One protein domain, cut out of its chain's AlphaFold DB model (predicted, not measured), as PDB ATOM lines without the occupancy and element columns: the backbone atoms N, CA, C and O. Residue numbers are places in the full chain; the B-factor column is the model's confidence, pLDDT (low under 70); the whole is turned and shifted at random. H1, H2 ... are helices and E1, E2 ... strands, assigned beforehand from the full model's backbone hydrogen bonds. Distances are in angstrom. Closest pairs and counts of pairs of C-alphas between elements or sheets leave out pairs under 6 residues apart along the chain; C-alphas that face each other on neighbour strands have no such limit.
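Overview. This is residues 99 to 283 of the 283 residues of an uncharacterized protein of Bacillus sp. FJAT-25509 (UniProt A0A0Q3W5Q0). A strongly twisted sheet of five strands forms the middle, with helices H1, H2 and H5 over one face and H6 over part of the other, near the edge strand E5. H4 sits by one end of the sheet and H3 lies off it, beyond H1, while the loop residues 137 to 142 and the last residues, 278 to 283, stick out. The 185 printed residues hold six named helices and five named strands, in the order H1 H2 E1 H3 H4 E2 H5 E3 E4 E5 H6; the class is mixed, helices and strands, with 92 residues, under half, in named elements. The mixed sheet runs E1 E2 E3 E4 E5. The whole is compact, with a radius of gyration of the C-alphas of 16.7 A and spans of 46 by 39 by 32 A.

Arrangement. H1, residues 99 to 110, and H4, residues 174 to 180, touch at a steep tilt of 59 degrees, opposite ways, closest at the C-alphas of Tyr 107 and Thr 174, 5.9 A apart. H3, residues 160 to 169, is close to H1 but not clearly touching, its Ile 163 C-alpha 7.6 A from that of Tyr 99. H2, residues 112 to 124, touches H5, residues 215 to 225, with residues 117 to 121 alone, closest at the C-alphas of Glu 117 and Phe 222, 7.4 A. E1, residues 152 to 154, is antiparallel to E2, residues 197 to 202, with N 198 and O 153 at 2.8 A. E2 and E3, residues 231 to 238, are parallel, with N 199 and O 234 at 2.8 A; E2, H5 and E3 form a strand-helix-strand unit, two parallel neighbours joined through a helix, with a right-handed crossover. E3, E4, residues 244 to 250, and E5, residues 256 to 260, form a meander, each strand the antiparallel neighbour of the one before, with N 233 and O 248 at 2.9 A and N 259 and O 247 at 2.8 A. H5 lies over E3 and E4 at a height over the sheet of 8.3 A; H6, residues 272 to 281, is on the opposite face. H4 only grazes the sheet. Every O i to N i+4 pair is within hydrogen-bond range in H1, H2, H3, H5 and H6; in H4 it is 1 of 3, beside 1 of 4 O i to N i+3 pairs.

Along the chain. H1 begins at C-alpha 99 (-47.333, -10.126, -38.062) and is 16.1 A long; H2 is 18.2 A, H5 15.8 A and E3 22.2 A. H6 ends at C-alpha 281 (-24.564, 0.795, -55.020).

Size, cuts and confidence. The C-alphas farthest apart, of Glu 139 and Asn 283, are 55.9 A apart. The printed part has no cut; the links H2 to E1, H4 to E2, E2 to H5 and E5 to H6 are long. Mean pLDDT of the printed part is 86.0, with 24 residues under 70, among them 135 to 142.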
ATOM      1  N   TYR A  99     -48.780  -9.966 -38.244       90.56
ATOM      2  CA  TYR A  99     -47.333 -10.126 -38.062       90.56
ATOM      3  C   TYR A  99     -46.586  -8.792 -37.897       90.56
ATOM      4  O   TYR A  99     -45.635  -8.757 -37.116       90.56
ATOM      5  N   LEU A 100     -47.017  -7.714 -38.572       91.75
ATOM      6  CA  LEU A 100     -46.430  -6.373 -38.405       91.75
ATOM      7  C   LEU A 100     -46.693  -5.880 -36.988       91.75
ATOM      8  O   LEU A 100     -45.761  -5.513 -36.276       91.75
ATOM      9  N   GLU A 101     -47.934  -5.996 -36.531       94.19
ATOM     10  CA  GLU A 101     -48.301  -5.593 -35.178       94.19
ATOM     11  C   GLU A 101     -47.599  -6.442 -34.104       94.19
ATOM     12  O   GLU A 101     -47.169  -5.918 -33.074       94.19
ATOM     13  N   LEU A 102     -47.369  -7.736 -34.343       93.25
ATOM     14  CA  LEU A 102     -46.552  -8.565 -33.450       93.25
ATOM     15  C   LEU A 102     -45.087  -8.112 -33.399       93.25
ATOM     16  O   LEU A 102     -44.492  -8.120 -32.323       93.25
ATOM     17  N   PHE A 103     -44.498  -7.703 -34.523       94.12
ATOM     18  CA  PHE A 103     -43.138  -7.155 -34.537       94.12
ATOM     19  C   PHE A 103     -43.065  -5.801 -33.840       94.12
ATOM     20  O   PHE A 103     -42.112  -5.562 -33.103       94.12
ATOM     21  N   LYS A 104     -44.077  -4.943 -34.017       95.69
ATOM     22  CA  LYS A 104     -44.220  -3.682 -33.275       95.69
ATOM     23  C   LYS A 104     -44.229  -3.957 -31.767       95.69
ATOM     24  O   LYS A 104     -43.432  -3.373 -31.035       95.69
ATOM     25  N   GLY A 105     -45.036  -4.923 -31.319       96.44
ATOM     26  CA  GLY A 105     -45.059  -5.387 -29.927       96.44
ATOM     27  C   GLY A 105     -43.703  -5.913 -29.442       96.44
ATOM     28  O   GLY A 105     -43.210  -5.485 -28.401       96.44
ATOM     29  N   ALA A 106     -43.052  -6.774 -30.230       95.75
ATOM     30  CA  ALA A 106     -41.727  -7.305 -29.914       95.75
ATOM     31  C   ALA A 106     -40.669  -6.203 -29.785       95.75
ATOM     32  O   ALA A 106     -39.847  -6.241 -28.869       95.75
ATOM     33  N   TYR A 107     -40.702  -5.204 -30.671       97.25
ATOM     34  CA  TYR A 107     -39.790  -4.066 -30.640       97.25
ATOM     35  C   TYR A 107     -39.983  -3.237 -29.365       97.25
ATOM     36  O   TYR A 107     -39.018  -2.934 -28.668       97.25
ATOM     37  N   ILE A 108     -41.234  -2.931 -29.015       97.44
ATOM     38  CA  ILE A 108     -41.570  -2.183 -27.796       97.44
ATOM     39  C   ILE A 108     -41.077  -2.913 -26.539       97.44
ATOM     40  O   ILE A 108     -40.536  -2.275 -25.635       97.44
ATOM     41  N   GLU A 109     -41.235  -4.237 -26.476       97.19
ATOM     42  CA  GLU A 109     -40.785  -5.040 -25.333       97.19
ATOM     43  C   GLU A 109     -39.256  -5.190 -25.258       97.19
ATOM     44  O   GLU A 109     -38.694  -5.193 -24.163       97.19
ATOM     45  N   GLN A 110     -38.572  -5.314 -26.401       97.12
ATOM     46  CA  GLN A 110     -37.128  -5.584 -26.462       97.12
ATOM     47  C   GLN A 110     -36.246  -4.334 -26.405       97.12
ATOM     48  O   GLN A 110     -35.057  -4.470 -26.107       97.12
ATOM     49  N   HIS A 111     -36.813  -3.152 -26.678       97.62
ATOM     50  CA  HIS A 111     -36.103  -1.865 -26.726       97.62
ATOM     51  C   HIS A 111     -36.736  -0.811 -25.794       97.62
ATOM     52  O   HIS A 111     -37.073   0.297 -26.235       97.62
ATOM     53  N   PRO A 112     -36.929  -1.104 -24.490       97.44
ATOM     54  CA  PRO A 112     -37.538  -0.158 -23.551       97.44
ATOM     55  C   PRO A 112     -36.761   1.165 -23.435       97.44
ATOM     56  O   PRO A 112     -37.351   2.203 -23.128       97.44
ATOM     57  N   GLU A 113     -35.454   1.159 -23.697       98.19
ATOM     58  CA  GLU A 113     -34.601   2.345 -23.766       98.19
ATOM     59  C   GLU A 113     -35.055   3.337 -24.842       98.19
ATOM     60  O   GLU A 113     -35.083   4.539 -24.582       98.19
ATOM     61  N   VAL A 114     -35.499   2.849 -26.003       98.00
ATOM     62  CA  VAL A 114     -36.021   3.693 -27.085       98.00
ATOM     63  C   VAL A 114     -37.347   4.308 -26.663       98.00
ATOM     64  O   VAL A 114     -37.548   5.511 -26.813       98.00
ATOM     65  N   ILE A 115     -38.223   3.515 -26.043       96.25
ATOM     66  CA  ILE A 115     -39.528   3.983 -25.561       96.25
ATOM     67  C   ILE A 115     -39.369   5.051 -24.474       96.25
ATOM     68  O   ILE A 115     -40.121   6.030 -24.436       96.25
ATOM     69  N   ASN A 116     -38.386   4.881 -23.590       95.88
ATOM     70  CA  ASN A 116     -38.051   5.858 -22.559       95.88
ATOM     71  C   ASN A 116     -37.459   7.136 -23.153       95.88
ATOM     72  O   ASN A 116     -37.805   8.226 -22.697       95.88
ATOM     73  N   GLU A 117     -36.628   7.020 -24.186       96.62
ATOM     74  CA  GLU A 117     -36.076   8.176 -24.881       96.62
ATOM     75  C   GLU A 117     -37.155   8.951 -25.642       96.62
ATOM     76  O   GLU A 117     -37.237  10.170 -25.501       96.62
ATOM     77  N   MET A 118     -38.062   8.259 -26.340       94.62
ATOM     78  CA  MET A 118     -39.257   8.871 -26.926       94.62
ATOM     79  C   MET A 118     -40.054   9.629 -25.859       94.62
ATOM     80  O   MET A 118     -40.360  10.800 -26.050       94.62
ATOM     81  N   LYS A 119     -40.299   9.031 -24.679       92.19
ATOM     82  CA  LYS A 119     -40.977   9.725 -23.565       92.19
ATOM     83  C   LYS A 119     -40.203  10.951 -23.083       92.19
ATOM     84  O   LYS A 119     -40.821  11.955 -22.737       92.19
ATOM     85  N   ARG A 120     -38.871  10.874 -22.997       93.31
ATOM     86  CA  ARG A 120     -38.009  11.977 -22.546       93.31
ATOM     87  C   ARG A 120     -38.063  13.145 -23.528       93.31
ATOM     88  O   ARG A 120     -38.289  14.271 -23.097       93.31
ATOM     89  N   ILE A 121     -37.900  12.869 -24.820       91.62
ATOM     90  CA  ILE A 121     -38.034  13.850 -25.902       91.62
ATOM     91  C   ILE A 121     -39.446  14.444 -25.872       91.62
ATOM     92  O   ILE A 121     -39.594  15.664 -25.863       91.62
ATOM     93  N   SER A 122     -40.465  13.594 -25.728       87.69
ATOM     94  CA  SER A 122     -41.860  14.011 -25.614       87.69
ATOM     95  C   SER A 122     -42.129  14.924 -24.403       87.69
ATOM     96  O   SER A 122     -42.891  15.880 -24.466       87.69
ATOM     97  N   LYS A 123     -41.457  14.715 -23.274       86.94
ATOM     98  CA  LYS A 123     -41.547  15.655 -22.144       86.94
ATOM     99  C   LYS A 123     -40.780  16.947 -22.403       86.94
ATOM    100  O   LYS A 123     -41.240  18.008 -21.999       86.94
ATOM    101  N   GLN A 124     -39.625  16.854 -23.065       86.69
ATOM    102  CA  GLN A 124     -38.759  17.999 -23.333       86.69
ATOM    103  C   GLN A 124     -39.466  19.081 -24.147       86.69
ATOM    104  O   GLN A 124     -39.177  20.239 -23.889       86.69
ATOM    105  N   TYR A 125     -40.361  18.728 -25.081       80.62
ATOM    106  CA  TYR A 125     -41.125  19.713 -25.861       80.62
ATOM    107  C   TYR A 125     -42.602  19.860 -25.475       80.62
ATOM    108  O   TYR A 125     -43.389  20.377 -26.262       80.62
ATOM    109  N   GLU A 126     -42.979  19.435 -24.262       77.19
ATOM    110  CA  GLU A 126     -44.374  19.493 -23.789       77.19
ATOM    111  C   GLU A 126     -45.351  18.777 -24.747       77.19
ATOM    112  O   GLU A 126     -46.473  19.225 -24.978       77.19
ATOM    113  N   TYR A 127     -44.914  17.660 -25.338       71.19
ATOM    114  CA  TYR A 127     -45.723  16.876 -26.264       71.19
ATOM    115  C   TYR A 127     -46.948  16.256 -25.569       71.19
ATOM    116  O   TYR A 127     -46.931  15.942 -24.375       71.19
ATOM    117  N   VAL A 128     -47.998  16.061 -26.370       64.62
ATOM    118  CA  VAL A 128     -49.358  15.634 -26.002       64.62
ATOM    119  C   VAL A 128     -49.396  14.407 -25.075       64.62
ATOM    120  O   VAL A 128     -48.533  13.531 -25.112       64.62
ATOM    121  N   GLN A 129     -50.442  14.359 -24.239       61.69
ATOM    122  CA  GLN A 129     -50.734  13.336 -23.232       61.69
ATOM    123  C   GLN A 129     -50.493  11.896 -23.717       61.69
ATOM    124  O   GLN A 129     -51.147  11.407 -24.636       61.69
ATOM    125  N   PHE A 130     -49.616  11.177 -23.012       69.06
ATOM    126  CA  PHE A 130     -49.475   9.733 -23.162       69.06
ATOM    127  C   PHE A 130     -50.763   9.042 -22.717       69.06
ATOM    128  O   PHE A 130     -51.057   8.963 -21.519       69.06
ATOM    129  N   GLN A 131     -51.523   8.511 -23.668       70.94
ATOM    130  CA  GLN A 131     -52.681   7.700 -23.331       70.94
ATOM    131  C   GLN A 131     -52.203   6.393 -22.692       70.94
ATOM    132  O   GLN A 131     -51.452   5.620 -23.281       70.94
ATOM    133  N   SER A 132     -52.593   6.166 -21.438       63.84
ATOM    134  CA  SER A 132     -52.183   4.979 -20.671       63.84
ATOM    135  C   SER A 132     -53.134   3.796 -20.839       63.84
ATOM    136  O   SER A 132     -52.840   2.687 -20.390       63.84
ATOM    137  N   LYS A 133     -54.294   4.034 -21.450       68.38
ATOM    138  CA  LYS A 133     -55.360   3.062 -21.661       68.38
ATOM    139  C   LYS A 133     -55.961   3.293 -23.036       68.38
ATOM    140  O   LYS A 133     -55.889   4.402 -23.548       68.38
ATOM    141  N   VAL A 134     -56.591   2.248 -23.556       72.06
ATOM    142  CA  VAL A 134     -57.431   2.329 -24.748       72.06
ATOM    143  C   VAL A 134     -58.545   3.332 -24.474       72.06
ATOM    144  O   VAL A 134     -59.312   3.143 -23.520       72.06
ATOM    145  N   VAL A 135     -58.614   4.391 -25.271       63.75
ATOM    146  CA  VAL A 135     -59.707   5.358 -25.201       63.75
ATOM    147  C   VAL A 135     -60.676   5.000 -26.313       63.75
ATOM    148  O   VAL A 135     -60.301   4.855 -27.468       63.75
ATOM    149  N   LYS A 136     -61.935   4.786 -25.934       63.62
ATOM    150  CA  LYS A 136     -63.030   4.753 -26.898       63.62
ATOM    151  C   LYS A 136     -63.452   6.198 -27.039       63.62
ATOM    152  O   LYS A 136     -63.863   6.775 -26.029       63.62
ATOM    153  N   GLY A 137     -63.297   6.764 -28.223       54.53
ATOM    154  CA  GLY A 137     -63.655   8.144 -28.475       54.53
ATOM    155  C   GLY A 137     -65.108   8.488 -28.121       54.53
ATOM    156  O   GLY A 137     -65.939   7.606 -27.840       54.53
ATOM    157  N   SER A 138     -65.428   9.784 -28.111       50.19
ATOM    158  CA  SER A 138     -66.824  10.256 -28.179       50.19
ATOM    159  C   SER A 138     -67.518   9.777 -29.476       50.19
ATOM    160  O   SER A 138     -66.928   9.013 -30.229       50.19
ATOM    161  N   GLU A 139     -68.788  10.115 -29.727       49.00
ATOM    162  CA  GLU A 139     -69.555   9.622 -30.901       49.00
ATOM    163  C   GLU A 139     -68.879   9.891 -32.271       49.00
ATOM    164  O   GLU A 139     -69.284   9.292 -33.262       49.00
ATOM    165  N   GLU A 140     -67.818  10.708 -32.311       42.66
ATOM    166  CA  GLU A 140     -67.055  11.095 -33.508       42.66
ATOM    167  C   GLU A 140     -65.561  10.695 -33.478       42.66
ATOM    168  O   GLU A 140     -64.831  11.006 -34.415       42.66
ATOM    169  N   GLU A 141     -65.068  10.041 -32.422       52.53
ATOM    170  CA  GLU A 141     -63.635   9.739 -32.269       52.53
ATOM    171  C   GLU A 141     -63.345   8.232 -32.377       52.53
ATOM    172  O   GLU A 141     -63.991   7.406 -31.727       52.53
ATOM    173  N   GLU A 142     -62.316   7.895 -33.157       64.31
ATOM    174  CA  GLU A 142     -61.794   6.536 -33.323       64.31
ATOM    175  C   GLU A 142     -61.266   5.951 -31.999       64.31
ATOM    176  O   GLU A 142     -60.845   6.663 -31.079       64.31
ATOM    177  N   VAL A 143     -61.269   4.620 -31.888       74.19
ATOM    178  CA  VAL A 143     -60.590   3.925 -30.787       74.19
ATOM    179  C   VAL A 143     -59.084   4.128 -30.908       74.19
ATOM    180  O   VAL A 143     -58.494   3.779 -31.925       74.19
ATOM    181  N   SER A 144     -58.450   4.606 -29.839       81.06
ATOM    182  CA  SER A 144     -57.000   4.806 -29.780       81.06
ATOM    183  C   SER A 144     -56.313   3.804 -28.855       81.06
ATOM    184  O   SER A 144     -56.821   3.455 -27.778       81.06
ATOM    185  N   PHE A 145     -55.121   3.356 -29.244       87.06
ATOM    186  CA  PHE A 145     -54.298   2.448 -28.451       87.06
ATOM    187  C   PHE A 145     -53.353   3.183 -27.486       87.06
ATOM    188  O   PHE A 145     -53.011   4.352 -27.674       87.06
ATOM    189  N   PRO A 146     -52.931   2.529 -26.386       89.06
ATOM    190  CA  PRO A 146     -52.056   3.172 -25.418       89.06
ATOM    191  C   PRO A 146     -50.663   3.440 -25.992       89.06
ATOM    192  O   PRO A 146     -50.162   2.731 -26.863       89.06
ATOM    193  N   TYR A 147     -49.977   4.420 -25.416       88.88
ATOM    194  CA  TYR A 147     -48.579   4.695 -25.727       88.88
ATOM    195  C   TYR A 147     -47.688   3.463 -25.452       88.88
ATOM    196  O   TYR A 147     -47.813   2.862 -24.376       88.88
ATOM    197  N   PRO A 148     -46.723   3.123 -26.330       92.31
ATOM    198  CA  PRO A 148     -46.301   3.835 -27.547       92.31
ATOM    199  C   PRO A 148     -46.896   3.276 -28.853       92.31
ATOM    200  O   PRO A 148     -46.339   3.534 -29.913       92.31
ATOM    201  N   TYR A 149     -47.967   2.480 -28.808       92.62
ATOM    202  CA  TYR A 149     -48.430   1.713 -29.976       92.62
ATOM    203  C   TYR A 149     -48.939   2.598 -31.127       92.62
ATOM    204  O   TYR A 149     -48.711   2.259 -32.277       92.62
ATOM    205  N   GLU A 150     -49.501   3.769 -30.816       88.19
ATOM    206  CA  GLU A 150     -49.901   4.822 -31.778       88.19
ATOM    207  C   GLU A 150     -48.738   5.722 -32.238       88.19
ATOM    208  O   GLU A 150     -48.903   6.640 -33.041       88.19
ATOM    209  N   ASN A 151     -47.559   5.552 -31.638       91.50
ATOM    210  CA  ASN A 151     -46.390   6.398 -31.870       91.50
ATOM    211  C   ASN A 151     -45.305   5.684 -32.670       91.50
ATOM    212  O   ASN A 151     -44.251   6.276 -32.908       91.50
ATOM    213  N   ILE A 152     -45.538   4.431 -33.055       94.25
ATOM    214  CA  ILE A 152     -44.588   3.606 -33.790       94.25
ATOM    215  C   ILE A 152     -45.336   2.900 -34.909       94.25
ATOM    216  O   ILE A 152     -46.242   2.123 -34.637       94.25
ATOM    217  N   GLU A 153     -44.894   3.096 -36.147       93.44
ATOM    218  CA  GLU A 153     -45.449   2.406 -37.312       93.44
ATOM    219  C   GLU A 153     -44.373   1.748 -38.152       93.44
ATOM    220  O   GLU A 153     -43.222   2.195 -38.218       93.44
ATOM    221  N   LEU A 154     -44.768   0.661 -38.807       93.12
ATOM    222  CA  LEU A 154     -43.886  -0.150 -39.626       93.12
ATOM    223  C   LEU A 154     -44.215   0.041 -41.099       93.12
ATOM    224  O   LEU A 154     -45.364  -0.095 -41.508       93.12
ATOM    225  N   ASN A 155     -43.193   0.251 -41.923       91.94
ATOM    226  CA  ASN A 155     -43.348   0.200 -43.372       91.94
ATOM    227  C   ASN A 155     -42.381  -0.812 -43.983       91.94
ATOM    228  O   ASN A 155     -41.355  -0.463 -44.548       91.94
ATOM    229  N   MET A 156     -42.714  -2.097 -43.881       88.75
ATOM    230  CA  MET A 156     -41.884  -3.182 -44.416       88.75
ATOM    231  C   MET A 156     -42.723  -4.365 -44.897       88.75
ATOM    232  O   MET A 156     -43.852  -4.572 -44.444       88.75
ATOM    233  N   LYS A 157     -42.211  -5.129 -45.873       80.88
ATOM    234  CA  LYS A 157     -42.791  -6.435 -46.240       80.88
ATOM    235  C   LYS A 157     -42.013  -7.501 -45.486       80.88
ATOM    236  O   LYS A 157     -40.787  -7.487 -45.530       80.88
ATOM    237  N   TYR A 158     -42.714  -8.438 -44.861       78.12
ATOM    238  CA  TYR A 158     -42.072  -9.680 -44.452       78.12
ATOM    239  C   TYR A 158     -41.720 -10.521 -45.667       78.12
ATOM    240  O   TYR A 158     -42.451 -10.521 -46.663       78.12
ATOM    241  N   SER A 159     -40.637 -11.281 -45.548       76.25
ATOM    242  CA  SER A 159     -40.414 -12.422 -46.421       76.25
ATOM    243  C   SER A 159     -41.178 -13.649 -45.891       76.25
ATOM    244  O   SER A 159     -41.430 -13.743 -44.682       76.25
ATOM    245  N   PRO A 160     -41.561 -14.600 -46.759       82.38
ATOM    246  CA  PRO A 160     -42.138 -15.872 -46.326       82.38
ATOM    247  C   PRO A 160     -41.270 -16.604 -45.291       82.38
ATOM    248  O   PRO A 160     -41.799 -17.184 -44.350       82.38
ATOM    249  N   GLU A 161     -39.945 -16.521 -45.415       78.31
ATOM    250  CA  GLU A 161     -38.988 -17.154 -44.504       78.31
ATOM    251  C   GLU A 161     -39.061 -16.555 -43.095       78.31
ATOM    252  O   GLU A 161     -39.125 -17.305 -42.123       78.31
ATOM    253  N   MET A 162     -39.140 -15.221 -42.979       78.75
ATOM    254  CA  MET A 162     -39.348 -14.556 -41.686       78.75
ATOM    255  C   MET A 162     -40.659 -15.008 -41.038       78.75
ATOM    256  O   MET A 162     -40.700 -15.283 -39.842       78.75
ATOM    257  N   ILE A 163     -41.739 -15.101 -41.819       83.69
ATOM    258  CA  ILE A 163     -43.044 -15.546 -41.312       83.69
ATOM    259  C   ILE A 163     -42.963 -16.988 -40.803       83.69
ATOM    260  O   ILE A 163     -43.448 -17.281 -39.709       83.69
ATOM    261  N   GLU A 164     -42.355 -17.891 -41.570       83.56
ATOM    262  CA  GLU A 164     -42.191 -19.296 -41.182       83.56
ATOM    263  C   GLU A 164     -41.326 -19.447 -39.924       83.56
ATOM    264  O   GLU A 164     -41.663 -20.216 -39.019       83.56
ATOM    265  N   GLU A 165     -40.260 -18.657 -39.800       80.69
ATOM    266  CA  GLU A 165     -39.433 -18.638 -38.596       80.69
ATOM    267  C   GLU A 165     -40.214 -18.146 -37.372       80.69
ATOM    268  O   GLU A 165     -40.178 -18.792 -36.321       80.69
ATOM    269  N   ILE A 166     -40.996 -17.072 -37.508       81.88
ATOM    270  CA  ILE A 166     -41.867 -16.563 -36.437       81.88
ATOM    271  C   ILE A 166     -42.919 -17.611 -36.056       81.88
ATOM    272  O   ILE A 166     -43.186 -17.830 -34.871       81.88
ATOM    273  N   LYS A 167     -43.512 -18.310 -37.034       83.56
ATOM    274  CA  LYS A 167     -44.465 -19.400 -36.772       83.56
ATOM    275  C   LYS A 167     -43.823 -20.535 -35.976       83.56
ATOM    276  O   LYS A 167     -44.471 -21.049 -35.060       83.56
ATOM    277  N   LYS A 168     -42.585 -20.908 -36.316       84.12
ATOM    278  CA  LYS A 168     -41.836 -22.010 -35.698       84.12
ATOM    279  C   LYS A 168     -41.353 -21.674 -34.290       84.12
ATOM    280  O   LYS A 168     -41.509 -22.485 -33.383       84.12
ATOM    281  N   THR A 169     -40.745 -20.507 -34.114       84.06
ATOM    282  CA  THR A 169     -40.091 -20.113 -32.856       84.06
ATOM    283  C   THR A 169     -41.053 -19.444 -31.883       84.06
ATOM    284  O   THR A 169     -40.806 -19.459 -30.679       84.06
ATOM    285  N   LYS A 170     -42.147 -18.858 -32.393       82.62
ATOM    286  CA  LYS A 170     -43.044 -17.960 -31.650       82.62
ATOM    287  C   LYS A 170     -42.301 -16.781 -31.010       82.62
ATOM    288  O   LYS A 170     -42.784 -16.210 -30.037       82.62
ATOM    289  N   GLN A 171     -41.146 -16.418 -31.564       88.19
ATOM    290  CA  GLN A 171     -40.313 -15.310 -31.124       88.19
ATOM    291  C   GLN A 171     -39.947 -14.439 -32.325       88.19
ATOM    292  O   GLN A 171     -39.890 -14.902 -33.462       88.19
ATOM    293  N   ILE A 172     -39.726 -13.158 -32.061       91.00
ATOM    294  CA  ILE A 172     -39.293 -12.170 -33.043       91.00
ATOM    295  C   ILE A 172     -38.044 -11.522 -32.463       91.00
ATOM    296  O   ILE A 172     -38.160 -10.711 -31.553       91.00
ATOM    297  N   ASP A 173     -36.856 -11.867 -32.954       91.81
ATOM    298  CA  ASP A 173     -35.627 -11.175 -32.555       91.81
ATOM    299  C   ASP A 173     -35.473  -9.891 -33.373       91.81
ATOM    300  O   ASP A 173     -34.949  -9.878 -34.489       91.81
ATOM    301  N   THR A 174     -35.949  -8.783 -32.811       93.31
ATOM    302  CA  THR A 174     -35.906  -7.496 -33.508       93.31
ATOM    303  C   THR A 174     -34.486  -6.951 -33.645       93.31
ATOM    304  O   THR A 174     -34.238  -6.182 -34.567       93.31
ATOM    305  N   LYS A 175     -33.534  -7.361 -32.793       91.06
ATOM    306  CA  LYS A 175     -32.136  -6.904 -32.876       91.06
ATOM    307  C   LYS A 175     -31.432  -7.514 -34.079       91.06
ATOM    308  O   LYS A 175     -30.683  -6.819 -34.757       91.06
ATOM    309  N   THR A 176     -31.707  -8.785 -34.354       90.44
ATOM    310  CA  THR A 176     -31.146  -9.494 -35.510       90.44
ATOM    311  C   THR A 176     -31.875  -9.138 -36.806       90.44
ATOM    312  O   THR A 176     -31.243  -8.978 -37.847       90.44
ATOM    313  N   LEU A 177     -33.202  -8.977 -36.761       90.94
ATOM    314  CA  LEU A 177     -33.995  -8.721 -37.965       90.94
ATOM    315  C   LEU A 177     -33.888  -7.276 -38.458       90.94
ATOM    316  O   LEU A 177     -33.767  -7.062 -39.662       90.94
ATOM    317  N   LEU A 178     -33.921  -6.282 -37.565       92.81
ATOM    318  CA  LEU A 178     -34.005  -4.867 -37.950       92.81
ATOM    319  C   LEU A 178     -32.897  -4.394 -38.916       92.81
ATOM    320  O   LEU A 178     -33.245  -3.712 -39.882       92.81
ATOM    321  N   PRO A 179     -31.620  -4.797 -38.760       93.06
ATOM    322  CA  PRO A 179     -30.555  -4.456 -39.708       93.06
ATOM    323  C   PRO A 179     -30.785  -4.970 -41.136       93.06
ATOM    324  O   PRO A 179     -30.301  -4.384 -42.103       93.06
ATOM    325  N   THR A 180     -31.524  -6.072 -41.286       90.12
ATOM    326  CA  THR A 180     -31.774  -6.722 -42.586       90.12
ATOM    327  C   THR A 180     -32.963  -6.125 -43.336       90.12
ATOM    328  O   THR A 180     -33.123  -6.339 -44.542       90.12
ATOM    329  N   LEU A 181     -33.806  -5.374 -42.626       91.31
ATOM    330  CA  LEU A 181     -35.074  -4.884 -43.135       91.31
ATOM    331  C   LEU A 181     -34.890  -3.624 -43.978       91.31
ATOM    332  O   LEU A 181     -34.035  -2.774 -43.724       91.31
ATOM    333  N   LYS A 182     -35.733  -3.497 -45.002       90.62
ATOM    334  CA  LYS A 182     -35.778  -2.333 -45.887       90.62
ATOM    335  C   LYS A 182     -37.192  -1.762 -45.899       90.62
ATOM    336  O   LYS A 182     -38.143  -2.553 -45.925       90.62
ATOM    337  N   PRO A 183     -37.340  -0.427 -45.894       91.31
ATOM    338  CA  PRO A 183     -38.646   0.178 -46.031       91.31
ATOM    339  C   PRO A 183     -39.265  -0.175 -47.387       91.31
ATOM    340  O   PRO A 183     -38.541  -0.353 -48.373       91.31
ATOM    341  N   LYS A 184     -40.597  -0.278 -47.455       87.69
ATOM    342  CA  LYS A 184     -41.280  -0.267 -48.759       87.69
ATOM    343  C   LYS A 184     -41.327   1.161 -49.292       87.69
ATOM    344  O   LYS A 184     -41.221   2.121 -48.539       87.69
ATOM    345  N   ASP A 185     -41.603   1.294 -50.580       84.50
ATOM    346  CA  ASP A 185     -41.992   2.582 -51.144       84.50
ATOM    347  C   ASP A 185     -43.305   3.074 -50.499       84.50
ATOM    348  O   ASP A 185     -44.360   2.449 -50.662       84.50
ATOM    349  N   ALA A 186     -43.208   4.174 -49.751       78.56
ATOM    350  CA  ALA A 186     -44.288   4.783 -48.976       78.56
ATOM    351  C   ALA A 186     -45.463   5.259 -49.851       78.56
ATOM    352  O   ALA A 186     -46.614   5.239 -49.407       78.56
ATOM    353  N   ARG A 187     -45.198   5.585 -51.126       78.25
ATOM    354  CA  ARG A 187     -46.166   6.142 -52.092       78.25
ATOM    355  C   ARG A 187     -47.392   5.272 -52.349       78.25
ATOM    356  O   ARG A 187     -48.412   5.763 -52.809       78.25
ATOM    357  N   ASN A 188     -47.300   3.979 -52.050       65.69
ATOM    358  CA  ASN A 188     -48.364   3.014 -52.323       65.69
ATOM    359  C   ASN A 188     -49.187   2.632 -51.083       65.69
ATOM    360  O   ASN A 188     -50.002   1.713 -51.176       65.69
ATOM    361  N   PHE A 189     -48.931   3.232 -49.914       67.25
ATOM    362  CA  PHE A 189     -49.578   2.802 -48.669       67.25
ATOM    363  C   PHE A 189     -49.801   3.942 -47.675       67.25
ATOM    364  O   PHE A 189     -50.939   4.252 -47.342       67.25
ATOM    365  N   ASN A 190     -48.722   4.572 -47.213       74.25
ATOM    366  CA  ASN A 190     -48.773   5.709 -46.308       74.25
ATOM    367  C   ASN A 190     -47.545   6.585 -46.554       74.25
ATOM    368  O   ASN A 190     -46.416   6.168 -46.288       74.25
ATOM    369  N   LEU A 191     -47.796   7.791 -47.063       80.44
ATOM    370  CA  LEU A 191     -46.785   8.727 -47.546       80.44
ATOM    371  C   LEU A 191     -45.760   9.119 -46.484       80.44
ATOM    372  O   LEU A 191     -44.616   9.410 -46.826       80.44
ATOM    373  N   SER A 192     -46.131   9.098 -45.204       82.38
ATOM    374  CA  SER A 192     -45.225   9.524 -44.147       82.38
ATOM    375  C   SER A 192     -44.347   8.417 -43.575       82.38
ATOM    376  O   SER A 192     -43.415   8.705 -42.820       82.38
ATOM    377  N   TYR A 193     -44.580   7.148 -43.928       89.75
ATOM    378  CA  TYR A 193     -43.878   6.025 -43.306       89.75
ATOM    379  C   TYR A 193     -42.595   5.693 -44.073       89.75
ATOM    380  O   TYR A 193     -42.470   4.645 -44.694       89.75
ATOM    381  N   LEU A 194     -41.622   6.598 -44.072       93.50
ATOM    382  CA  LEU A 194     -40.426   6.492 -44.917       93.50
ATOM    383  C   LEU A 194     -39.412   5.420 -44.467       93.50
ATOM    384  O   LEU A 194     -38.610   4.950 -45.275       93.50
ATOM    385  N   GLY A 195     -39.397   5.071 -43.180       94.94
ATOM    386  CA  GLY A 195     -38.443   4.136 -42.577       94.94
ATOM    387  C   GLY A 195     -39.021   2.737 -42.371       94.94
ATOM    388  O   GLY A 195     -40.210   2.503 -42.576       94.94
ATOM    389  N   VAL A 196     -38.188   1.792 -41.915       95.38
ATOM    390  CA  VAL A 196     -38.696   0.495 -41.428       95.38
ATOM    391  C   VAL A 196     -39.505   0.725 -40.158       95.38
ATOM    392  O   VAL A 196     -40.630   0.248 -40.063       95.38
ATOM    393  N   LEU A 197     -38.935   1.491 -39.225       96.88
ATOM    394  CA  LEU A 197     -39.589   2.000 -38.022       96.88
ATOM    395  C   LEU A 197     -39.804   3.505 -38.155       96.88
ATOM    396  O   LEU A 197     -38.873   4.252 -38.457       96.88
ATOM    397  N   ASN A 198     -41.026   3.947 -37.902       96.56
ATOM    398  CA  ASN A 198     -41.449   5.333 -38.028       96.56
ATOM    399  C   ASN A 198     -41.929   5.798 -36.656       96.56
ATOM    400  O   ASN A 198     -42.829   5.183 -36.093       96.56
ATOM    401  N   PHE A 199     -41.305   6.833 -36.098       95.94
ATOM    402  CA  PHE A 199     -41.658   7.377 -34.789       95.94
ATOM    403  C   PHE A 199     -42.457   8.668 -34.951       95.94
ATOM    404  O   PHE A 199     -41.965   9.629 -35.546       95.94
ATOM    405  N   PHE A 200     -43.662   8.698 -34.378       91.19
ATOM    406  CA  PHE A 200     -44.583   9.828 -34.479       91.19
ATOM    407  C   PHE A 200     -44.580  10.650 -33.207       91.19
ATOM    408  O   PHE A 200     -44.886  10.176 -32.106       91.19
ATOM    409  N   PHE A 201     -44.312  11.929 -33.399       89.38
ATOM    410  CA  PHE A 201     -44.326  12.939 -32.368       89.38
ATOM    411  C   PHE A 201     -45.439  13.942 -32.691       89.38
ATOM    412  O   PHE A 201     -45.253  14.865 -33.482       89.38
ATOM    413  N   LYS A 202     -46.624  13.725 -32.103       80.56
ATOM    414  CA  LYS A 202     -47.806  14.586 -32.284       80.56
ATOM    415  C   LYS A 202     -47.713  15.816 -31.376       80.56
ATOM    416  O   LYS A 202     -47.556  15.678 -30.160       80.56
ATOM    417  N   PHE A 203     -47.832  17.007 -31.959       75.00
ATOM    418  CA  PHE A 203     -47.789  18.287 -31.249       75.00
ATOM    419  C   PHE A 203     -49.153  18.959 -31.183       75.00
ATOM    420  O   PHE A 203     -49.825  19.133 -32.196       75.00
ATOM    421  N   ASN A 204     -49.503  19.433 -29.988       69.62
ATOM    422  CA  ASN A 204     -50.599  20.371 -29.807       69.62
ATOM    423  C   ASN A 204     -50.022  21.787 -29.679       69.62
ATOM    424  O   ASN A 204     -49.472  22.155 -28.640       69.62
ATOM    425  N   ILE A 205     -50.139  22.559 -30.759       69.62
ATOM    426  CA  ILE A 205     -49.650  23.942 -30.833       69.62
ATOM    427  C   ILE A 205     -50.405  24.896 -29.905       69.62
ATOM    428  O   ILE A 205     -49.837  25.898 -29.489       69.62
ATOM    429  N   ASP A 206     -51.646  24.573 -29.538       69.81
ATOM    430  CA  ASP A 206     -52.455  25.404 -28.642       69.81
ATOM    431  C   ASP A 206     -52.048  25.215 -27.173       69.81
ATOM    432  O   ASP A 206     -52.299  26.077 -26.330       69.81
ATOM    433  N   GLN A 207     -51.421  24.079 -26.852       66.50
ATOM    434  CA  GLN A 207     -51.009  23.720 -25.492       66.50
ATOM    435  C   GLN A 207     -49.519  23.947 -25.224       66.50
ATOM    436  O   GLN A 207     -49.148  24.171 -24.072       66.50
ATOM    437  N   SER A 208     -48.668  23.898 -26.254       67.62
ATOM    438  CA  SER A 208     -47.224  24.084 -26.102       67.62
ATOM    439  C   SER A 208     -46.830  25.550 -26.234       67.62
ATOM    440  O   SER A 208     -47.220  26.239 -27.173       67.62
ATOM    441  N   LYS A 209     -45.992  26.034 -25.311       71.00
ATOM    442  CA  LYS A 209     -45.388  27.378 -25.411       71.00
ATOM    443  C   LYS A 209     -44.067  27.380 -26.178       71.00
ATOM    444  O   LYS A 209     -43.437  28.431 -26.305       71.00
ATOM    445  N   MET A 210     -43.612  26.215 -26.631       74.88
ATOM    446  CA  MET A 210     -42.300  26.046 -27.238       74.88
ATOM    447  C   MET A 210     -42.385  25.932 -28.753       74.88
ATOM    448  O   MET A 210     -43.382  25.491 -29.317       74.88
ATOM    449  N   ALA A 211     -41.305  26.343 -29.417       80.81
ATOM    450  CA  ALA A 211     -41.186  26.169 -30.853       80.81
ATOM    451  C   ALA A 211     -41.204  24.675 -31.199       80.81
ATOM    452  O   ALA A 211     -40.496  23.876 -30.576       80.81
ATOM    453  N   VAL A 212     -41.990  24.318 -32.213       82.88
ATOM    454  CA  VAL A 212     -42.025  22.956 -32.745       82.88
ATOM    455  C   VAL A 212     -40.641  22.630 -33.342       82.88
ATOM    456  O   VAL A 212     -40.197  23.329 -34.258       82.88
ATOM    457  N   PRO A 213     -39.941  21.595 -32.848       88.06
ATOM    458  CA  PRO A 213     -38.687  21.122 -33.409       88.06
ATOM    459  C   PRO A 213     -38.897  20.516 -34.795       88.06
ATOM    460  O   PRO A 213     -39.938  19.932 -35.096       88.06
ATOM    461  N   GLN A 214     -37.866  20.590 -35.630       92.00
ATOM    462  CA  GLN A 214     -37.848  19.846 -36.883       92.00
ATOM    463  C   GLN A 214     -37.518  18.375 -36.609       92.00
ATOM    464  O   GLN A 214     -36.812  18.049 -35.652       92.00
ATOM    465  N   ALA A 215     -37.946  17.467 -37.488       94.88
ATOM    466  CA  ALA A 215     -37.681  16.035 -37.336       94.88
ATOM    467  C   ALA A 215     -36.179  15.714 -37.200       94.88
ATOM    468  O   ALA A 215     -35.786  14.892 -36.372       94.88
ATOM    469  N   LYS A 216     -35.306  16.433 -37.920       96.25
ATOM    470  CA  LYS A 216     -33.839  16.305 -37.797       96.25
ATOM    471  C   LYS A 216     -33.297  16.655 -36.401       96.25
ATOM    472  O   LYS A 216     -32.278  16.106 -35.972       96.25
ATOM    473  N   ASP A 217     -33.969  17.548 -35.677       94.94
ATOM    474  CA  ASP A 217     -33.569  17.938 -34.323       94.94
ATOM    475  C   ASP A 217     -33.878  16.797 -33.344       94.94
ATOM    476  O   ASP A 217     -33.102  16.526 -32.427       94.94
ATOM    477  N   ILE A 218     -34.962  16.059 -33.597       95.88
ATOM    478  CA  ILE A 218     -35.312  14.834 -32.870       95.88
ATOM    479  C   ILE A 218     -34.323  13.708 -33.179       95.88
ATOM    480  O   ILE A 218     -33.852  13.053 -32.248       95.88
ATOM    481  N   VAL A 219     -33.915  13.534 -34.443       97.94
ATOM    482  CA  VAL A 219     -32.839  12.588 -34.804       97.94
ATOM    483  C   VAL A 219     -31.560  12.895 -34.024       97.94
ATOM    484  O   VAL A 219     -30.933  11.990 -33.481       97.94
ATOM    485  N   SER A 220     -31.208  14.175 -33.884       97.88
ATOM    486  CA  SER A 220     -30.026  14.597 -33.123       97.88
ATOM    487  C   SER A 220     -30.123  14.254 -31.629       97.88
ATOM    488  O   SER A 220     -29.104  14.017 -30.981       97.88
ATOM    489  N   LEU A 221     -31.331  14.221 -31.055       97.31
ATOM    490  CA  LEU A 221     -31.546  13.791 -29.669       97.31
ATOM    491  C   LEU A 221     -31.375  12.277 -29.516       97.31
ATOM    492  O   LEU A 221     -30.680  11.852 -28.595       97.31
ATOM    493  N   PHE A 222     -31.908  11.482 -30.449       98.19
ATOM    494  CA  PHE A 222     -31.652  10.038 -30.494       98.19
ATOM    495  C   PHE A 222     -30.170   9.713 -30.693       98.19
ATOM    496  O   PHE A 222     -29.627   8.841 -30.018       98.19
ATOM    497  N   GLN A 223     -29.487  10.455 -31.563       97.88
ATOM    498  CA  GLN A 223     -28.051  10.300 -31.770       97.88
ATOM    499  C   GLN A 223     -27.263  10.551 -30.480       97.88
ATOM    500  O   GLN A 223     -26.362   9.782 -30.152       97.88
ATOM    501  N   LYS A 224     -27.613  11.598 -29.722       97.81
ATOM    502  CA  LYS A 224     -26.963  11.913 -28.439       97.81
ATOM    503  C   LYS A 224     -27.202  10.846 -27.372       97.81
ATOM    504  O   LYS A 224     -26.318  10.629 -26.549       97.81
ATOM    505  N   SER A 225     -28.375  10.214 -27.354       97.56
ATOM    506  CA  SER A 225     -28.683   9.157 -26.385       97.56
ATOM    507  C   SER A 225     -28.150   7.784 -26.793       97.56
ATOM    508  O   SER A 225     -27.925   6.944 -25.925       97.56
ATOM    509  N   GLY A 226     -27.920   7.541 -28.088       96.94
ATOM    510  CA  GLY A 226     -27.319   6.305 -28.599       96.94
ATOM    511  C   GLY A 226     -28.223   5.068 -28.512       96.94
ATOM    512  O   GLY A 226     -27.754   3.943 -28.719       96.94
ATOM    513  N   VAL A 227     -29.514   5.259 -28.215       97.69
ATOM    514  CA  VAL A 227     -30.449   4.162 -27.913       97.69
ATOM    515  C   VAL A 227     -30.844   3.347 -29.145       97.69
ATOM    516  O   VAL A 227     -31.028   2.140 -29.027       97.69
ATOM    517  N   LEU A 228     -30.929   3.953 -30.336       97.94
ATOM    518  CA  LEU A 228     -31.321   3.220 -31.546       97.94
ATOM    519  C   LEU A 228     -30.203   2.274 -31.997       97.94
ATOM    520  O   LEU A 228     -29.022   2.630 -32.004       97.94
ATOM    521  N   THR A 229     -30.568   1.039 -32.331       96.88
ATOM    522  CA  THR A 229     -29.689   0.023 -32.930       96.88
ATOM    523  C   THR A 229     -29.511   0.261 -34.427       96.88
ATOM    524  O   THR A 229     -30.036   1.229 -34.965       96.88
ATOM    525  N   GLU A 230     -28.745  -0.593 -35.101       97.81
ATOM    526  CA  GLU A 230     -28.658  -0.547 -36.560       97.81
ATOM    527  C   GLU A 230     -30.049  -0.734 -37.192       97.81
ATOM    528  O   GLU A 230     -30.843  -1.567 -36.746       97.81
ATOM    529  N   GLY A 231     -30.341   0.067 -38.217       97.06
ATOM    530  CA  GLY A 231     -31.633   0.055 -38.896       97.06
ATOM    531  C   GLY A 231     -31.908   1.316 -39.712       97.06
ATOM    532  O   GLY A 231     -31.110   2.257 -39.746       97.06
ATOM    533  N   VAL A 232     -33.067   1.328 -40.375       97.44
ATOM    534  CA  VAL A 232     -33.580   2.471 -41.142       97.44
ATOM    535  C   VAL A 232     -34.826   3.008 -40.456       97.44
ATOM    536  O   VAL A 232     -35.812   2.290 -40.283       97.44
ATOM    537  N   TYR A 233     -34.782   4.280 -40.091       98.19
ATOM    538  CA  TYR A 233     -35.766   4.920 -39.235       98.19
ATOM    539  C   TYR A 233     -36.303   6.190 -39.880       98.19
ATOM    540  O   TYR A 233     -35.637   6.824 -40.699       98.19
ATOM    541  N   ASN A 234     -37.490   6.595 -39.455       97.56
ATOM    542  CA  ASN A 234     -38.063   7.885 -39.788       97.56
ATOM    543  C   ASN A 234     -38.604   8.558 -38.528       97.56
ATOM    544  O   ASN A 234     -39.209   7.898 -37.684       97.56
ATOM    545  N   ILE A 235     -38.400   9.867 -38.418       96.62
ATOM    546  CA  ILE A 235     -39.155  10.702 -37.484       96.62
ATOM    547  C   ILE A 235     -40.204  11.468 -38.277       96.62
ATOM    548  O   ILE A 235     -39.847  12.210 -39.189       96.62
ATOM    549  N   GLU A 236     -41.461  11.355 -37.862       93.19
ATOM    550  CA  GLU A 236     -42.504  12.313 -38.207       93.19
ATOM    551  C   GLU A 236     -42.782  13.200 -36.993       93.19
ATOM    552  O   GLU A 236     -43.172  12.733 -35.920       93.19
ATOM    553  N   VAL A 237     -42.613  14.503 -37.182       90.69
ATOM    554  CA  VAL A 237     -43.159  15.509 -36.276       90.69
ATOM    555  C   VAL A 237     -44.450  16.010 -36.901       90.69
ATOM    556  O   VAL A 237     -44.414  16.692 -37.923       90.69
ATOM    557  N   ASN A 238     -45.581  15.657 -36.296       81.25
ATOM    558  CA  ASN A 238     -46.896  15.990 -36.824       81.25
ATOM    559  C   ASN A 238     -47.462  17.221 -36.105       81.25
ATOM    560  O   ASN A 238     -47.718  17.198 -34.897       81.25
ATOM    561  N   VAL A 239     -47.643  18.288 -36.878       74.31
ATOM    562  CA  VAL A 239     -48.352  19.515 -36.514       74.31
ATOM    563  C   VAL A 239     -49.375  19.754 -37.612       74.31
ATOM    564  O   VAL A 239     -48.984  19.749 -38.777       74.31
ATOM    565  N   ALA A 240     -50.628  20.034 -37.241       62.91
ATOM    566  CA  ALA A 240     -51.800  20.112 -38.123       62.91
ATOM    567  C   ALA A 240     -51.608  20.826 -39.482       62.91
ATOM    568  O   ALA A 240     -52.341  20.522 -40.413       62.91
ATOM    569  N   ASN A 241     -50.632  21.733 -39.619       62.69
ATOM    570  CA  ASN A 241     -50.381  22.475 -40.857       62.69
ATOM    571  C   ASN A 241     -48.963  22.334 -41.449       62.69
ATOM    572  O   ASN A 241     -48.748  22.794 -42.566       62.69
ATOM    573  N   ILE A 242     -47.975  21.789 -40.726       73.19
ATOM    574  CA  ILE A 242     -46.573  21.734 -41.197       73.19
ATOM    575  C   ILE A 242     -45.879  20.496 -40.611       73.19
ATOM    576  O   ILE A 242     -45.122  20.616 -39.639       73.19
ATOM    577  N   PRO A 243     -46.130  19.294 -41.151       86.38
ATOM    578  CA  PRO A 243     -45.395  18.124 -40.717       86.38
ATOM    579  C   PRO A 243     -43.927  18.219 -41.156       86.38
ATOM    580  O   PRO A 243     -43.590  18.818 -42.181       86.38
ATOM    581  N   SER A 244     -43.041  17.631 -40.361       92.12
ATOM    582  CA  SER A 244     -41.607  17.548 -40.645       92.12
ATOM    583  C   SER A 244     -41.176  16.089 -40.628       92.12
ATOM    584  O   SER A 244     -41.582  15.334 -39.742       92.12
ATOM    585  N   TYR A 245     -40.329  15.712 -41.585       94.44
ATOM    586  CA  TYR A 245     -39.881  14.337 -41.788       94.44
ATOM    587  C   TYR A 245     -38.360  14.252 -41.785       94.44
ATOM    588  O   TYR A 245     -37.664  15.140 -42.288       94.44
ATOM    589  N   ALA A 246     -37.827  13.166 -41.237       97.12
ATOM    590  CA  ALA A 246     -36.411  12.849 -41.332       97.12
ATOM    591  C   ALA A 246     -36.232  11.341 -41.473       97.12
ATOM    592  O   ALA A 246     -36.350  10.613 -40.489       97.12
ATOM    593  N   LEU A 247     -35.900  10.898 -42.685       97.44
ATOM    594  CA  LEU A 247     -35.475   9.536 -42.983       97.44
ATOM    595  C   LEU A 247     -33.975   9.421 -42.716       97.44
ATOM    596  O   LEU A 247     -33.180  10.202 -43.247       97.44
ATOM    597  N   PHE A 248     -33.569   8.441 -41.917       98.19
ATOM    598  CA  PHE A 248     -32.175   8.256 -41.527       98.19
ATOM    599  C   PHE A 248     -31.819   6.787 -41.311       98.19
ATOM    600  O   PHE A 248     -32.675   5.933 -41.089       98.19
ATOM    601  N   LYS A 249     -30.521   6.494 -41.380       97.75
ATOM    602  CA  LYS A 249     -29.948   5.186 -41.060       97.75
ATOM    603  C   LYS A 249     -29.066   5.296 -39.823       97.75
ATOM    604  O   LYS A 249     -28.347   6.283 -39.665       97.75
ATOM    605  N   VAL A 250     -29.090   4.256 -38.997       98.19
ATOM    606  CA  VAL A 250     -28.072   3.981 -37.977       98.19
ATOM    607  C   VAL A 250     -27.279   2.763 -38.440       98.19
ATOM    608  O   VAL A 250     -27.887   1.773 -38.849       98.19
ATOM    609  N   ASP A 251     -25.950   2.840 -38.446       96.38
ATOM    610  CA  ASP A 251     -25.077   1.715 -38.815       96.38
ATOM    611  C   ASP A 251     -24.676   0.845 -37.606       96.38
ATOM    612  O   ASP A 251     -24.976   1.167 -36.451       96.38
ATOM    613  N   GLU A 252     -23.969  -0.258 -37.867       95.12
ATOM    614  CA  GLU A 252     -23.437  -1.176 -36.844       95.12
ATOM    615  C   GLU A 252     -22.567  -0.469 -35.780       95.12
ATOM    616  O   GLU A 252     -22.508  -0.888 -34.623       95.12
ATOM    617  N   LYS A 253     -21.907   0.638 -36.154       96.19
ATOM    618  CA  LYS A 253     -21.020   1.443 -35.301       96.19
ATOM    619  C   LYS A 253     -21.766   2.578 -34.599       96.19
ATOM    620  O   LYS A 253     -21.125   3.420 -33.974       96.19
ATOM    621  N   LYS A 254     -23.104   2.592 -34.674       95.00
ATOM    622  CA  LYS A 254     -23.990   3.613 -34.098       95.00
ATOM    623  C   LYS A 254     -23.802   5.009 -34.705       95.00
ATOM    624  O   LYS A 254     -24.168   6.001 -34.074       95.00
ATOM    625  N   ASN A 255     -23.285   5.112 -35.928       96.81
ATOM    626  CA  ASN A 255     -23.272   6.375 -36.658       96.81
ATOM    627  C   ASN A 255     -24.638   6.627 -37.290       96.81
ATOM    628  O   ASN A 255     -25.232   5.741 -37.903       96.81
ATOM    629  N   TYR A 256     -25.108   7.866 -37.173       98.06
ATOM    630  CA  TYR A 256     -26.381   8.315 -37.724       98.06
ATOM    631  C   TYR A 256     -26.119   9.052 -39.033       98.06
ATOM    632  O   TYR A 256     -25.269   9.938 -39.091       98.06
ATOM    633  N   SER A 257     -26.864   8.702 -40.075       97.06
ATOM    634  CA  SER A 257     -26.798   9.353 -41.384       97.06
ATOM    635  C   SER A 257     -28.197   9.739 -41.836       97.06
ATOM    636  O   SER A 257     -29.039   8.869 -42.058       97.06
ATOM    637  N   ILE A 258     -28.449  11.041 -41.981       97.81
ATOM    638  CA  ILE A 258     -29.683  11.539 -42.596       97.81
ATOM    639  C   ILE A 258     -29.660  11.169 -44.080       97.81
ATOM    640  O   ILE A 258     -28.723  11.516 -44.796       97.81
ATOM    641  N   ILE A 259     -30.704  10.480 -44.529       96.44
ATOM    642  CA  ILE A 259     -30.911  10.114 -45.930       96.44
ATOM    643  C   ILE A 259     -31.688  11.224 -46.642       96.44
ATOM    644  O   ILE A 259     -31.286  11.665 -47.716       96.44
ATOM    645  N   ALA A 260     -32.792  11.678 -46.040       95.00
ATOM    646  CA  ALA A 260     -33.661  12.707 -46.602       95.00
ATOM    647  C   ALA A 260     -34.455  13.434 -45.506       95.00
ATOM    648  O   ALA A 260     -34.798  12.846 -44.480       95.00
ATOM    649  N   THR A 261     -34.792  14.699 -45.757       95.31
ATOM    650  CA  THR A 261     -35.751  15.489 -44.962       95.31
ATOM    651  C   THR A 261     -36.802  16.094 -45.898       95.31
ATOM    652  O   THR A 261     -36.713  17.284 -46.223       95.31
ATOM    653  N   PRO A 262     -37.710  15.270 -46.447       92.06
ATOM    654  CA  PRO A 262     -38.655  15.727 -47.459       92.06
ATOM    655  C   PRO A 262     -39.697  16.677 -46.876       92.06
ATOM    656  O   PRO A 262     -39.982  16.648 -45.674       92.06
ATOM    657  N   LYS A 263     -40.281  17.511 -47.739       88.69
ATOM    658  CA  LYS A 263     -41.522  18.215 -47.413       88.69
ATOM    659  C   LYS A 263     -42.707  17.293 -47.667       88.69
ATOM    660  O   LYS A 263     -42.581  16.315 -48.395       88.69
ATOM    661  N   TYR A 264     -43.855  17.641 -47.090       85.62
ATOM    662  CA  TYR A 264     -45.102  16.905 -47.296       85.62
ATOM    663  C   TYR A 264     -45.437  16.726 -48.785       85.62
ATOM    664  O   TYR A 264     -45.670  15.606 -49.224       85.62
ATOM    665  N   ASP A 265     -45.350  17.808 -49.560       86.00
ATOM    666  CA  ASP A 265     -45.675  17.804 -50.992       86.00
ATOM    667  C   ASP A 265     -44.732  16.910 -51.822       86.00
ATOM    668  O   ASP A 265     -45.117  16.414 -52.873       86.00
ATOM    669  N   ASP A 266     -43.516  16.639 -51.330       86.81
ATOM    670  CA  ASP A 266     -42.529  15.814 -52.039       86.81
ATOM    671  C   ASP A 266     -42.750  14.302 -51.807       86.81
ATOM    672  O   ASP A 266     -42.109  13.471 -52.460       86.81
ATOM    673  N   LEU A 267     -43.605  13.913 -50.848       86.56
ATOM    674  CA  LEU A 267     -43.752  12.513 -50.428       86.56
ATOM    675  C   LEU A 267     -44.338  11.619 -51.528       86.56
ATOM    676  O   LEU A 267     -44.004  10.437 -51.595       86.56
ATOM    677  N   GLU A 268     -45.182  12.173 -52.401       84.56
ATOM    678  CA  GLU A 268     -45.776  11.446 -53.532       84.56
ATOM    679  C   GLU A 268     -44.813  11.308 -54.719       84.56
ATOM    680  O   GLU A 268     -44.962  10.418 -55.560       84.56
ATOM    681  N   GLU A 269     -43.790  12.158 -54.794       81.56
ATOM    682  CA  GLU A 269     -42.979  12.302 -56.000       81.56
ATOM    683  C   GLU A 269     -41.768  11.358 -56.020       81.56
ATOM    684  O   GLU A 269     -41.347  10.908 -57.092       81.56
ATOM    685  N   ALA A 270     -41.221  10.988 -54.856       82.25
ATOM    686  CA  ALA A 270     -39.932  10.300 -54.783       82.25
ATOM    687  C   ALA A 270     -39.883   9.094 -53.827       82.25
ATOM    688  O   ALA A 270     -40.280   9.155 -52.668       82.25
ATOM    689  N   ASP A 271     -39.259   8.007 -54.297       88.25
ATOM    690  CA  ASP A 271     -38.773   6.917 -53.441       88.25
ATOM    691  C   ASP A 271     -37.398   7.298 -52.867       88.25
ATOM    692  O   ASP A 271     -36.349   7.026 -53.462       88.25
ATOM    693  N   PHE A 272     -37.407   7.976 -51.717       90.50
ATOM    694  CA  PHE A 272     -36.197   8.502 -51.077       90.50
ATOM    695  C   PHE A 272     -35.190   7.406 -50.708       90.50
ATOM    696  O   PHE A 272     -33.986   7.572 -50.927       90.50
ATOM    697  N   TYR A 273     -35.659   6.276 -50.169       89.06
ATOM    698  CA  TYR A 273     -34.763   5.188 -49.778       89.06
ATOM    699  C   TYR A 273     -34.228   4.432 -50.997       89.06
ATOM    700  O   TYR A 273     -33.035   4.129 -51.059       89.06
ATOM    701  N   GLY A 274     -35.063   4.176 -52.006       88.31
ATOM    702  CA  GLY A 274     -34.617   3.573 -53.259       88.31
ATOM    703  C   GLY A 274     -33.610   4.445 -54.011       88.31
ATOM    704  O   GLY A 274     -32.617   3.928 -54.523       88.31
ATOM    705  N   ALA A 275     -33.802   5.769 -54.030       89.50
ATOM    706  CA  ALA A 275     -32.835   6.710 -54.600       89.50
ATOM    707  C   ALA A 275     -31.493   6.681 -53.848       89.50
ATOM    708  O   ALA A 275     -30.429   6.653 -54.473       89.50
ATOM    709  N   TYR A 276     -31.538   6.622 -52.514       89.25
ATOM    710  CA  TYR A 276     -30.351   6.451 -51.679       89.25
ATOM    711  C   TYR A 276     -29.609   5.144 -51.979       89.25
ATOM    712  O   TYR A 276     -28.387   5.164 -52.119       89.25
ATOM    713  N   LEU A 277     -30.320   4.020 -52.117       88.81
ATOM    714  CA  LEU A 277     -29.694   2.737 -52.446       88.81
ATOM    715  C   LEU A 277     -28.980   2.785 -53.797       88.81
ATOM    716  O   LEU A 277     -27.821   2.392 -53.858       88.81
ATOM    717  N   LYS A 278     -29.621   3.321 -54.843       89.62
ATOM    718  CA  LYS A 278     -29.007   3.449 -56.177       89.62
ATOM    719  C   LYS A 278     -27.691   4.225 -56.113       89.62
ATOM    720  O   LYS A 278     -26.657   3.732 -56.541       89.62
ATOM    721  N   LYS A 279     -27.699   5.390 -55.457       87.38
ATOM    722  CA  LYS A 279     -26.508   6.246 -55.317       87.38
ATOM    723  C   LYS A 279     -25.342   5.578 -54.573       87.38
ATOM    724  O   LYS A 279     -24.196   5.951 -54.794       87.38
ATOM    725  N   ASN A 280     -25.626   4.644 -53.664       81.75
ATOM    726  CA  ASN A 280     -24.612   3.978 -52.840       81.75
ATOM    727  C   ASN A 280     -24.274   2.553 -53.304       81.75
ATOM    728  O   ASN A 280     -23.428   1.916 -52.690       81.75
ATOM    729  N   GLN A 281     -24.934   2.044 -54.346       70.38
ATOM    730  CA  GLN A 281     -24.564   0.795 -55.020       70.38
ATOM    731  C   GLN A 281     -23.601   1.031 -56.193       70.38
ATOM    732  O   GLN A 281     -22.908   0.102 -56.593       70.38
ATOM    733  N   ASP A 282     -23.540   2.265 -56.700       50.44
ATOM    734  CA  ASP A 282     -22.656   2.686 -57.795       50.44
ATOM    735  C   ASP A 282     -21.273   3.206 -57.317       50.44
ATOM    736  O   ASP A 282     -20.503   3.723 -58.127       50.44
ATOM    737  N   ASN A 283     -20.951   3.074 -56.020       41.72
ATOM    738  CA  ASN A 283     -19.656   3.418 -55.400       41.72
ATOM    739  C   ASN A 283     -19.009   2.183 -54.765       41.72
ATOM    740  O   ASN A 283     -17.760   2.158 -54.696       41.72
TER     741      ASN A 283